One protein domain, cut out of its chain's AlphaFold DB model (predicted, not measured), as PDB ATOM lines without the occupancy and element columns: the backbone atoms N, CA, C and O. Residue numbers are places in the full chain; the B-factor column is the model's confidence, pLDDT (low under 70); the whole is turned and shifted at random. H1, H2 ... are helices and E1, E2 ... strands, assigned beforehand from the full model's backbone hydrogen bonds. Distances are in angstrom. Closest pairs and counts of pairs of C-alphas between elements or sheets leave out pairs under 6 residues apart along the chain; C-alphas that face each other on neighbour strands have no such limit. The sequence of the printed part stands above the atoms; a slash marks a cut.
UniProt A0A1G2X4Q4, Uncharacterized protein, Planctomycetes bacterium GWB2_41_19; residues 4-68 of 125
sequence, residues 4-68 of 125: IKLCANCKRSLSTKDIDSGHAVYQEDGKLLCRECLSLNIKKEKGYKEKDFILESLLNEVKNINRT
ATOM      1  N   ILE A   4      67.391 101.760 142.512       65.31
ATOM      2  CA  ILE A   4      68.564 102.217 141.765       65.31
ATOM      3  C   ILE A   4      69.668 102.503 142.784       65.31
ATOM      4  O   ILE A   4      69.635 103.522 143.475       65.31
ATOM      5  N   LYS A   5      70.652 101.607 142.891       72.69
ATOM      6  CA  LYS A   5      71.846 101.836 143.712       72.69
ATOM      7  C   LYS A   5      72.800 102.769 142.962       72.69
ATOM      8  O   LYS A   5      72.962 102.653 141.751       72.69
ATOM      9  N   LEU A   6      73.411 103.724 143.658       78.69
ATOM     10  CA  LEU A   6      74.269 104.754 143.059       78.69
ATOM     11  C   LEU A   6      75.681 104.667 143.638       78.69
ATOM     12  O   LEU A   6      75.857 104.409 144.827       78.69
ATOM     13  N   CYS A   7      76.688 104.918 142.803       80.69
ATOM     14  CA  CYS A   7      78.065 105.072 143.268       80.69
ATOM     15  C   CYS A   7      78.191 106.330 144.139       80.69
ATOM     16  O   CYS A   7      77.820 107.423 143.707       80.69
ATOM     17  N   ALA A   8      78.790 106.204 145.321       80.38
ATOM     18  CA  ALA A   8      78.946 107.307 146.269       80.38
ATOM     19  C   ALA A   8      79.820 108.464 145.741       80.38
ATOM     20  O   ALA A   8      79.679 109.592 146.202       80.38
ATOM     21  N   ASN A   9      80.710 108.201 144.776       80.06
ATOM     22  CA  ASN A   9      81.666 109.192 144.273       80.06
ATOM     23  C   ASN A   9      81.233 109.810 142.929       80.06
ATOM     24  O   ASN A   9      81.129 111.025 142.809       80.06
ATOM     25  N   CYS A  10      80.920 108.989 141.918       81.00
ATOM     26  CA  CYS A  10      80.544 109.482 140.583       81.00
ATOM     27  C   CYS A  10      79.030 109.562 140.334       81.00
ATOM     28  O   CYS A  10      78.623 109.960 139.247       81.00
ATOM     29  N   LYS A  11      78.192 109.160 141.306       80.00
ATOM     30  CA  LYS A  11      76.718 109.120 141.203       80.00
ATOM     31  C   LYS A  11      76.181 108.324 140.004       80.00
ATOM     32  O   LYS A  11      75.024 108.474 139.629       80.00
ATOM     33  N   ARG A  12      77.001 107.459 139.403       80.25
ATOM     34  CA  ARG A  12      76.577 106.554 138.328       80.25
ATOM     35  C   ARG A  12      75.605 105.520 138.891       80.25
ATOM     36  O   ARG A  12      75.833 105.011 139.991       80.25
ATOM     37  N   SER A  13      74.541 105.218 138.148       77.69
ATOM     38  CA  SER A  13      73.630 104.124 138.479       77.69
ATOM     39  C   SER A  13      74.361 102.791 138.353       77.69
ATOM     40  O   SER A  13      75.053 102.529 137.371       77.69
ATOM     41  N   LEU A  14      74.232 101.973 139.388       77.00
ATOM     42  CA  LEU A  14      74.803 100.643 139.496       77.00
ATOM     43  C   LEU A  14      73.645  99.660 139.582       77.00
ATOM     44  O   LEU A  14      72.783  99.761 140.462       77.00
ATOM     45  N   SER A  15      73.602  98.729 138.639       73.50
ATOM     46  CA  SER A  15      72.618  97.658 138.664       73.50
ATOM     47  C   SER A  15      73.045  96.567 139.646       73.50
ATOM     48  O   SER A  15      74.219  96.442 139.996       73.50
ATOM     49  N   THR A  16      72.102  95.727 140.068       70.12
ATOM     50  CA  THR A  16      72.407  94.524 140.860       70.12
ATOM     51  C   THR A  16      73.416  93.614 140.155       70.12
ATOM     52  O   THR A  16      74.308  93.083 140.804       70.12
ATOM     53  N   LYS A  17      73.381  93.550 138.816       70.12
ATOM     54  CA  LYS A  17      74.370  92.812 138.012       70.12
ATOM     55  C   LYS A  17      75.787  93.380 138.126       70.12
ATOM     56  O   LYS A  17      76.745  92.619 138.039       70.12
ATOM     57  N   ASP A  18      75.945  94.687 138.328       67.69
ATOM     58  CA  ASP A  18      77.266  95.313 138.493       67.69
ATOM     59  C   ASP A  18      77.873  95.005 139.870       67.69
ATOM     60  O   ASP A  18      79.093  94.933 140.008       67.69
ATOM     61  N   ILE A  19      77.026  94.782 140.878       72.44
ATOM     62  CA  ILE A  19      77.437  94.359 142.222       72.44
ATOM     63  C   ILE A  19      77.833  92.879 142.194       72.44
ATOM     64  O   ILE A  19      78.934  92.532 142.617       72.44
ATOM     65  N   ASP A  20      76.990  92.024 141.610       72.25
ATOM     66  CA  ASP A  20      77.232  90.576 141.547       72.25
ATOM     67  C   ASP A  20      78.430  90.215 140.646       72.25
ATOM     68  O   ASP A  20      79.117  89.223 140.877       72.25
ATOM     69  N   SER A  21      78.727  91.041 139.637       72.50
ATOM     70  CA  SER A  21      79.890  90.874 138.746       72.50
ATOM     71  C   SER A  21      81.185  91.509 139.275       72.50
ATOM     72  O   SER A  21      82.181  91.560 138.547       72.50
ATOM     73  N   GLY A  22      81.190  92.042 140.504       70.31
ATOM     74  CA  GLY A  22      82.365  92.677 141.115       70.31
ATOM     75  C   GLY A  22      82.787  94.006 140.472       70.31
ATOM     76  O   GLY A  22      83.891  94.497 140.717       70.31
ATOM     77  N   HIS A  23      81.933  94.608 139.637       69.75
ATOM     78  CA  HIS A  23      82.157  95.928 139.034       69.75
ATOM     79  C   HIS A  23      81.781  97.086 139.979       69.75
ATOM     80  O   HIS A  23      82.177  98.236 139.744       69.75
ATOM     81  N   ALA A  24      81.091  96.780 141.081       72.38
ATOM     82  CA  ALA A  24      80.869  97.655 142.222       72.38
ATOM     83  C   ALA A  24      81.166  96.922 143.535       72.38
ATOM     84  O   ALA A  24      80.760  95.776 143.713       72.38
ATOM     85  N   VAL A  25      81.865  97.588 144.455       78.06
ATOM     86  CA  VAL A  25      82.299  97.006 145.734       78.06
ATOM     87  C   VAL A  25      81.835  97.896 146.883       78.06
ATOM     88  O   VAL A  25      81.861  99.127 146.782       78.06
ATOM     89  N   TYR A  26      81.398  97.266 147.971       73.69
ATOM     90  CA  TYR A  26      81.119  97.944 149.232       73.69
ATOM     91  C   TYR A  26      82.432  98.178 149.985       73.69
ATOM     92  O   TYR A  26      83.188  97.240 150.223       73.69
ATOM     93  N   GLN A  27      82.712  99.432 150.334       73.25
ATOM     94  CA  GLN A  27      83.820  99.786 151.223       73.25
ATOM     95  C   GLN A  27      83.410  99.551 152.689       73.25
ATOM     96  O   GLN A  27      82.216  99.550 152.986       73.25
ATOM     97  N   GLU A  28      84.377  99.385 153.599       67.62
ATOM     98  CA  GLU A  28      84.140  99.107 155.034       67.62
ATOM     99  C   GLU A  28      83.205 100.133 155.711       67.62
ATOM    100  O   GLU A  28      82.445  99.781 156.608       67.62
ATOM    101  N   ASP A  29      83.147 101.364 155.189       67.00
ATOM    102  CA  ASP A  29      82.237 102.440 155.619       67.00
ATOM    103  C   ASP A  29      80.772 102.283 155.136       67.00
ATOM    104  O   ASP A  29      79.970 103.212 155.254       67.00
ATOM    105  N   GLY A  30      80.410 101.170 154.487       73.12
ATOM    106  CA  GLY A  30      79.077 100.945 153.902       73.12
ATOM    107  C   GLY A  30      78.804 101.710 152.595       73.12
ATOM    108  O   GLY A  30      77.692 101.666 152.064       73.12
ATOM    109  N   LYS A  31      79.806 102.405 152.040       77.81
ATOM    110  CA  LYS A  31      79.696 103.172 150.785       77.81
ATOM    111  C   LYS A  31      79.904 102.264 149.570       77.81
ATOM    112  O   LYS A  31      80.894 101.542 149.495       77.81
ATOM    113  N   LEU A  32      79.000 102.340 148.591       79.88
ATOM    114  CA  LEU A  32      79.102 101.601 147.327       79.88
ATOM    115  C   LEU A  32      79.931 102.399 146.310       79.88
ATOM    116  O   LEU A  32      79.564 103.522 145.949       79.88
ATOM    117  N   LEU A  33      81.033 101.825 145.826       79.19
ATOM    118  CA  LEU A  33      81.906 102.450 144.830       79.19
ATOM    119  C   LEU A  33      81.978 101.609 143.556       79.19
ATOM    120  O   LEU A  33      82.085 100.386 143.604       79.19
ATOM    121  N   CYS A  34      81.967 102.274 142.400       82.00
ATOM    122  CA  CYS A  34      82.275 101.621 141.132       82.00
ATOM    123  C   CYS A  34      83.783 101.350 141.009       82.00
ATOM    124  O   CYS A  34      84.616 102.044 141.606       82.00
ATOM    125  N   ARG A  35      84.142 100.376 140.172       78.81
ATOM    126  CA  ARG A  35      85.531  99.971 139.904       78.81
ATOM    127  C   ARG A  35      86.456 101.128 139.493       78.81
ATOM    128  O   ARG A  35      87.616 101.160 139.898       78.81
ATOM    129  N   GLU A  36      85.946 102.090 138.724       79.44
ATOM    130  CA  GLU A  36      86.691 103.289 138.303       79.44
ATOM    131  C   GLU A  36      87.017 104.211 139.487       79.44
ATOM    132  O   GLU A  36      88.137 104.703 139.618       79.44
ATOM    133  N   CYS A  37      86.064 104.428 140.395       78.38
ATOM    134  CA  CYS A  37      86.287 105.261 141.574       78.38
ATOM    135  C   CYS A  37      87.192 104.579 142.605       78.38
ATOM    136  O   CYS A  37      87.968 105.264 143.271       78.38
ATOM    137  N   LEU A  38      87.126 103.251 142.708       77.62
ATOM    138  CA  LEU A  38      88.006 102.470 143.575       77.62
ATOM    139  C   LEU A  38      89.471 102.560 143.112       77.62
ATOM    140  O   LEU A  38      90.363 102.831 143.916       77.62
ATOM    141  N   SER A  39      89.724 102.399 141.810       75.44
ATOM    142  CA  SER A  39      91.084 102.453 141.255       75.44
ATOM    143  C   SER A  39      91.719 103.842 141.390       75.44
ATOM    144  O   SER A  39      92.911 103.951 141.687       75.44
ATOM    145  N   LEU A  40      90.920 104.907 141.257       75.81
ATOM    146  CA  LEU A  40      91.362 106.280 141.510       75.81
ATOM    147  C   LEU A  40      91.777 106.500 142.969       75.81
ATOM    148  O   LEU A  40      92.763 107.195 143.214       75.81
ATOM    149  N   ASN A  41      91.057 105.908 143.924       68.81
ATOM    150  CA  ASN A  41      91.369 106.059 145.346       68.81
ATOM    151  C   ASN A  41      92.683 105.348 145.708       68.81
ATOM    152  O   ASN A  41      93.581 105.959 146.282       68.81
ATOM    153  N   ILE A  42      92.861 104.112 145.227       70.31
ATOM    154  CA  ILE A  42      94.102 103.337 145.414       70.31
ATOM    155  C   ILE A  42      95.308 104.059 144.786       70.31
ATOM    156  O   ILE A  42      96.402 104.076 145.353       70.31
ATOM    157  N   LYS A  43      95.130 104.682 143.611       70.62
ATOM    158  CA  LYS A  43      96.201 105.442 142.948       70.62
ATOM    159  C   LYS A  43      96.568 106.715 143.722       70.62
ATOM    160  O   LYS A  43      97.749 107.051 143.792       70.62
ATOM    161  N   LYS A  44      95.585 107.402 144.318       68.94
ATOM    162  CA  LYS A  44      95.819 108.582 145.167       68.94
ATOM    163  C   LYS A  44      96.571 108.228 146.450       68.94
ATOM    164  O   LYS A  44      97.532 108.919 146.770       68.94
ATOM    165  N   GLU A  45      96.196 107.149 147.135       66.44
ATOM    166  CA  GLU A  45      96.892 106.707 148.353       66.44
ATOM    167  C   GLU A  45      98.350 106.323 148.091       66.44
ATOM    168  O   GLU A  45      99.235 106.697 148.862       66.44
ATOM    169  N   LYS A  46      98.628 105.621 146.982       67.81
ATOM    170  CA  LYS A  46     100.009 105.288 146.592       67.81
ATOM    171  C   LYS A  46     100.846 106.541 146.321       67.81
ATOM    172  O   LYS A  46     101.961 106.634 146.821       67.81
ATOM    173  N   GLY A  47     100.296 107.513 145.590       67.25
ATOM    174  CA  GLY A  47     100.996 108.766 145.297       67.25
ATOM    175  C   GLY A  47     101.203 109.663 146.523       67.25
ATOM    176  O   GLY A  47     102.176 110.408 146.568       67.25
ATOM    177  N   TYR A  48     100.316 109.600 147.522       67.44
ATOM    178  CA  TYR A  48     100.481 110.333 148.780       67.44
ATOM    179  C   TYR A  48     101.632 109.756 149.618       67.44
ATOM    180  O   TYR A  48     102.544 110.490 149.985       67.44
ATOM    181  N   LYS A  49     101.676 108.425 149.783       72.56
ATOM    182  CA  LYS A  49     102.762 107.730 150.500       72.56
ATOM    183  C   LYS A  49     104.143 107.969 149.886       72.56
ATOM    184  O   LYS A  49     105.126 108.074 150.609       72.56
ATOM    185  N   GLU A  50     104.222 108.059 148.560       75.31
ATOM    186  CA  GLU A  50     105.478 108.347 147.858       75.31
ATOM    187  C   GLU A  50     105.976 109.774 148.131       75.31
ATOM    188  O   GLU A  50     107.164 109.982 148.372       75.31
ATOM    189  N   LYS A  51     105.072 110.761 148.167       76.56
ATOM    190  CA  LYS A  51     105.432 112.147 148.502       76.56
ATOM    191  C   LYS A  51     105.883 112.294 149.951       76.56
ATOM    192  O   LYS A  51     106.870 112.987 150.194       76.56
ATOM    193  N   ASP A  52     105.205 111.627 150.879       77.50
ATOM    194  CA  ASP A  52     105.593 111.626 152.291       77.50
ATOM    195  C   ASP A  52     106.966 110.972 152.483       77.50
ATOM    196  O   ASP A  52     107.808 111.502 153.202       77.50
ATOM    197  N   PHE A  53     107.241 109.880 151.763       82.12
ATOM    198  CA  PHE A  53     108.551 109.228 151.779       82.12
ATOM    199  C   PHE A  53     109.672 110.148 151.272       82.12
ATOM    200  O   PHE A  53     110.740 110.216 151.883       82.12
ATOM    201  N   ILE A  54     109.439 110.890 150.184       85.19
ATOM    202  CA  ILE A  54     110.418 111.856 149.658       85.19
ATOM    203  C   ILE A  54     110.666 112.977 150.673       85.19
ATOM    204  O   ILE A  54     111.817 113.356 150.901       85.19
ATOM    205  N   LEU A  55     109.608 113.495 151.300       87.06
ATOM    206  CA  LEU A  55     109.724 114.552 152.301       87.06
ATOM    207  C   LEU A  55     110.510 114.077 153.535       87.06
ATOM    208  O   LEU A  55     111.410 114.781 153.989       87.06
ATOM    209  N   GLU A  56     110.222 112.873 154.031       89.44
ATOM    210  CA  GLU A  56     110.942 112.238 155.143       89.44
ATOM    211  C   GLU A  56     112.430 112.029 154.799       89.44
ATOM    212  O   GLU A  56     113.314 112.311 155.612       89.44
ATOM    213  N   SER A  57     112.724 111.591 153.570       85.19
ATOM    214  CA  SER A  57     114.098 111.413 153.087       85.19
ATOM    215  C   SER A  57     114.859 112.739 153.038       85.19
ATOM    216  O   SER A  57     115.993 112.811 153.513       85.19
ATOM    217  N   LEU A  58     114.232 113.804 152.528       88.50
ATOM    218  CA  LEU A  58     114.829 115.142 152.492       88.50
ATOM    219  C   LEU A  58     115.079 115.693 153.900       88.50
ATOM    220  O   LEU A  58     116.143 116.250 154.166       88.50
ATOM    221  N   LEU A  59     114.132 115.514 154.821       89.81
ATOM    222  CA  LEU A  59     114.292 115.938 156.214       89.81
ATOM    223  C   LEU A  59     115.444 115.196 156.902       89.81
ATOM    224  O   LEU A  59     116.219 115.813 157.640       89.81
ATOM    225  N   ASN A  60     115.601 113.898 156.633       89.38
ATOM    226  CA  ASN A  60     116.720 113.115 157.150       89.38
ATOM    227  C   ASN A  60     118.067 113.559 156.570       89.38
ATOM    228  O   ASN A  60     119.034 113.670 157.328       89.38
ATOM    229  N   GLU A  61     118.143 113.874 155.277       84.94
ATOM    230  CA  GLU A  61     119.362 114.431 154.684       84.94
ATOM    231  C   GLU A  61     119.712 115.799 155.271       84.94
ATOM    232  O   GLU A  61     120.851 116.006 155.683       84.94
ATOM    233  N   VAL A  62     118.744 116.710 155.407       85.12
ATOM    234  CA  VAL A  62     118.968 118.031 156.024       85.12
ATOM    235  C   VAL A  62     119.443 117.886 157.471       85.12
ATOM    236  O   VAL A  62     120.378 118.569 157.894       85.12
ATOM    237  N   LYS A  63     118.850 116.962 158.235       83.62
ATOM    238  CA  LYS A  63     119.289 116.648 159.601       83.62
ATOM    239  C   LYS A  63     120.719 116.103 159.627       83.62
ATOM    240  O   LYS A  63     121.487 116.471 160.518       83.62
ATOM    241  N   ASN A  64     121.085 115.261 158.664       80.62
ATOM    242  CA  ASN A  64     122.437 114.729 158.538       80.62
ATOM    243  C   ASN A  64     123.448 115.829 158.172       80.62
ATOM    244  O   ASN A  64     124.479 115.943 158.831       80.62
ATOM    245  N   ILE A  65     123.111 116.699 157.212       75.06
ATOM    246  CA  ILE A  65     123.930 117.853 156.810       75.06
ATOM    247  C   ILE A  65     124.164 118.787 158.003       75.06
ATOM    248  O   ILE A  65     125.298 119.170 158.292       75.06
ATOM    249  N   ASN A  66     123.108 119.111 158.753       70.06
ATOM    250  CA  ASN A  66     123.216 119.977 159.925       70.06
ATOM    251  C   ASN A  66     124.117 119.363 161.017       70.06
ATOM    252  O   ASN A  66     124.907 120.061 161.659       70.06
ATOM    253  N   ARG A  67     124.058 118.035 161.188       59.91
ATOM    254  CA  ARG A  67     124.952 117.294 162.092       59.91
ATOM    255  C   ARG A  67     126.408 117.304 161.618       59.91
ATOM    256  O   ARG A  67     127.311 117.363 162.449       59.91
ATOM    257  N   THR A  68     126.656 117.258 160.311       57.38
ATOM    258  CA  THR A  68     128.018 117.373 159.770       57.38
ATOM    259  C   THR A  68     128.580 118.791 159.874       57.38
ATOM    260  O   THR A  68     129.751 118.934 160.209       57.38
TER     261      THR A  68
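Overview. This is residues 4 to 68 of the 125 residues of an uncharacterized protein of Planctomycetes bacterium GWB2_41_19 (UniProt A0A1G2X4Q4). A small compact head of loops, the short helix H1 and the hairpin E1 and E2 sits at one end of a long helix, H2, whose residues 39 to 68 stick out free and make the length. The printed part has 65 residues with, in order, H1, E1, E2 and H2, mostly helix; the two-stranded sheet is antiparallel. The whole is extended, spanning 64 by 18 by 17 A, with a radius of gyration of the C-alphas of 19.4 A.

Arrangement. Residues 5 to 6 pair with residues 13 to 14, antiparallel. The closest C-alphas of H1, residues 16 to 20, and E1, residues 24 to 26, are Asp 18 and Ala 24, 5.7 A apart. E1 and E2, residues 32 to 34, form an antiparallel hairpin at 151 degrees; N 25 and O 33, 2.9 A apart, are within hydrogen-bond range. H2, residues 35 to 68, and H1 are apart. In both helices every O i to N i+4 pair is within hydrogen-bond range.

Along the chain. H1, 6.3 A long, begins at C-alpha 16 (72.407, 94.524, 140.860). E1 and E2 each measure 7.0 A. H2, 50.0 A, ends at C-alpha 68 (128.018, 117.373, 159.770).

Size, cuts and confidence. The C-alphas farthest apart, Ile 4 and Thr 68, are 63.9 A apart. The printed part has no cut, and the three links are tight. Low confidence, under 70, includes residues 44 to 48.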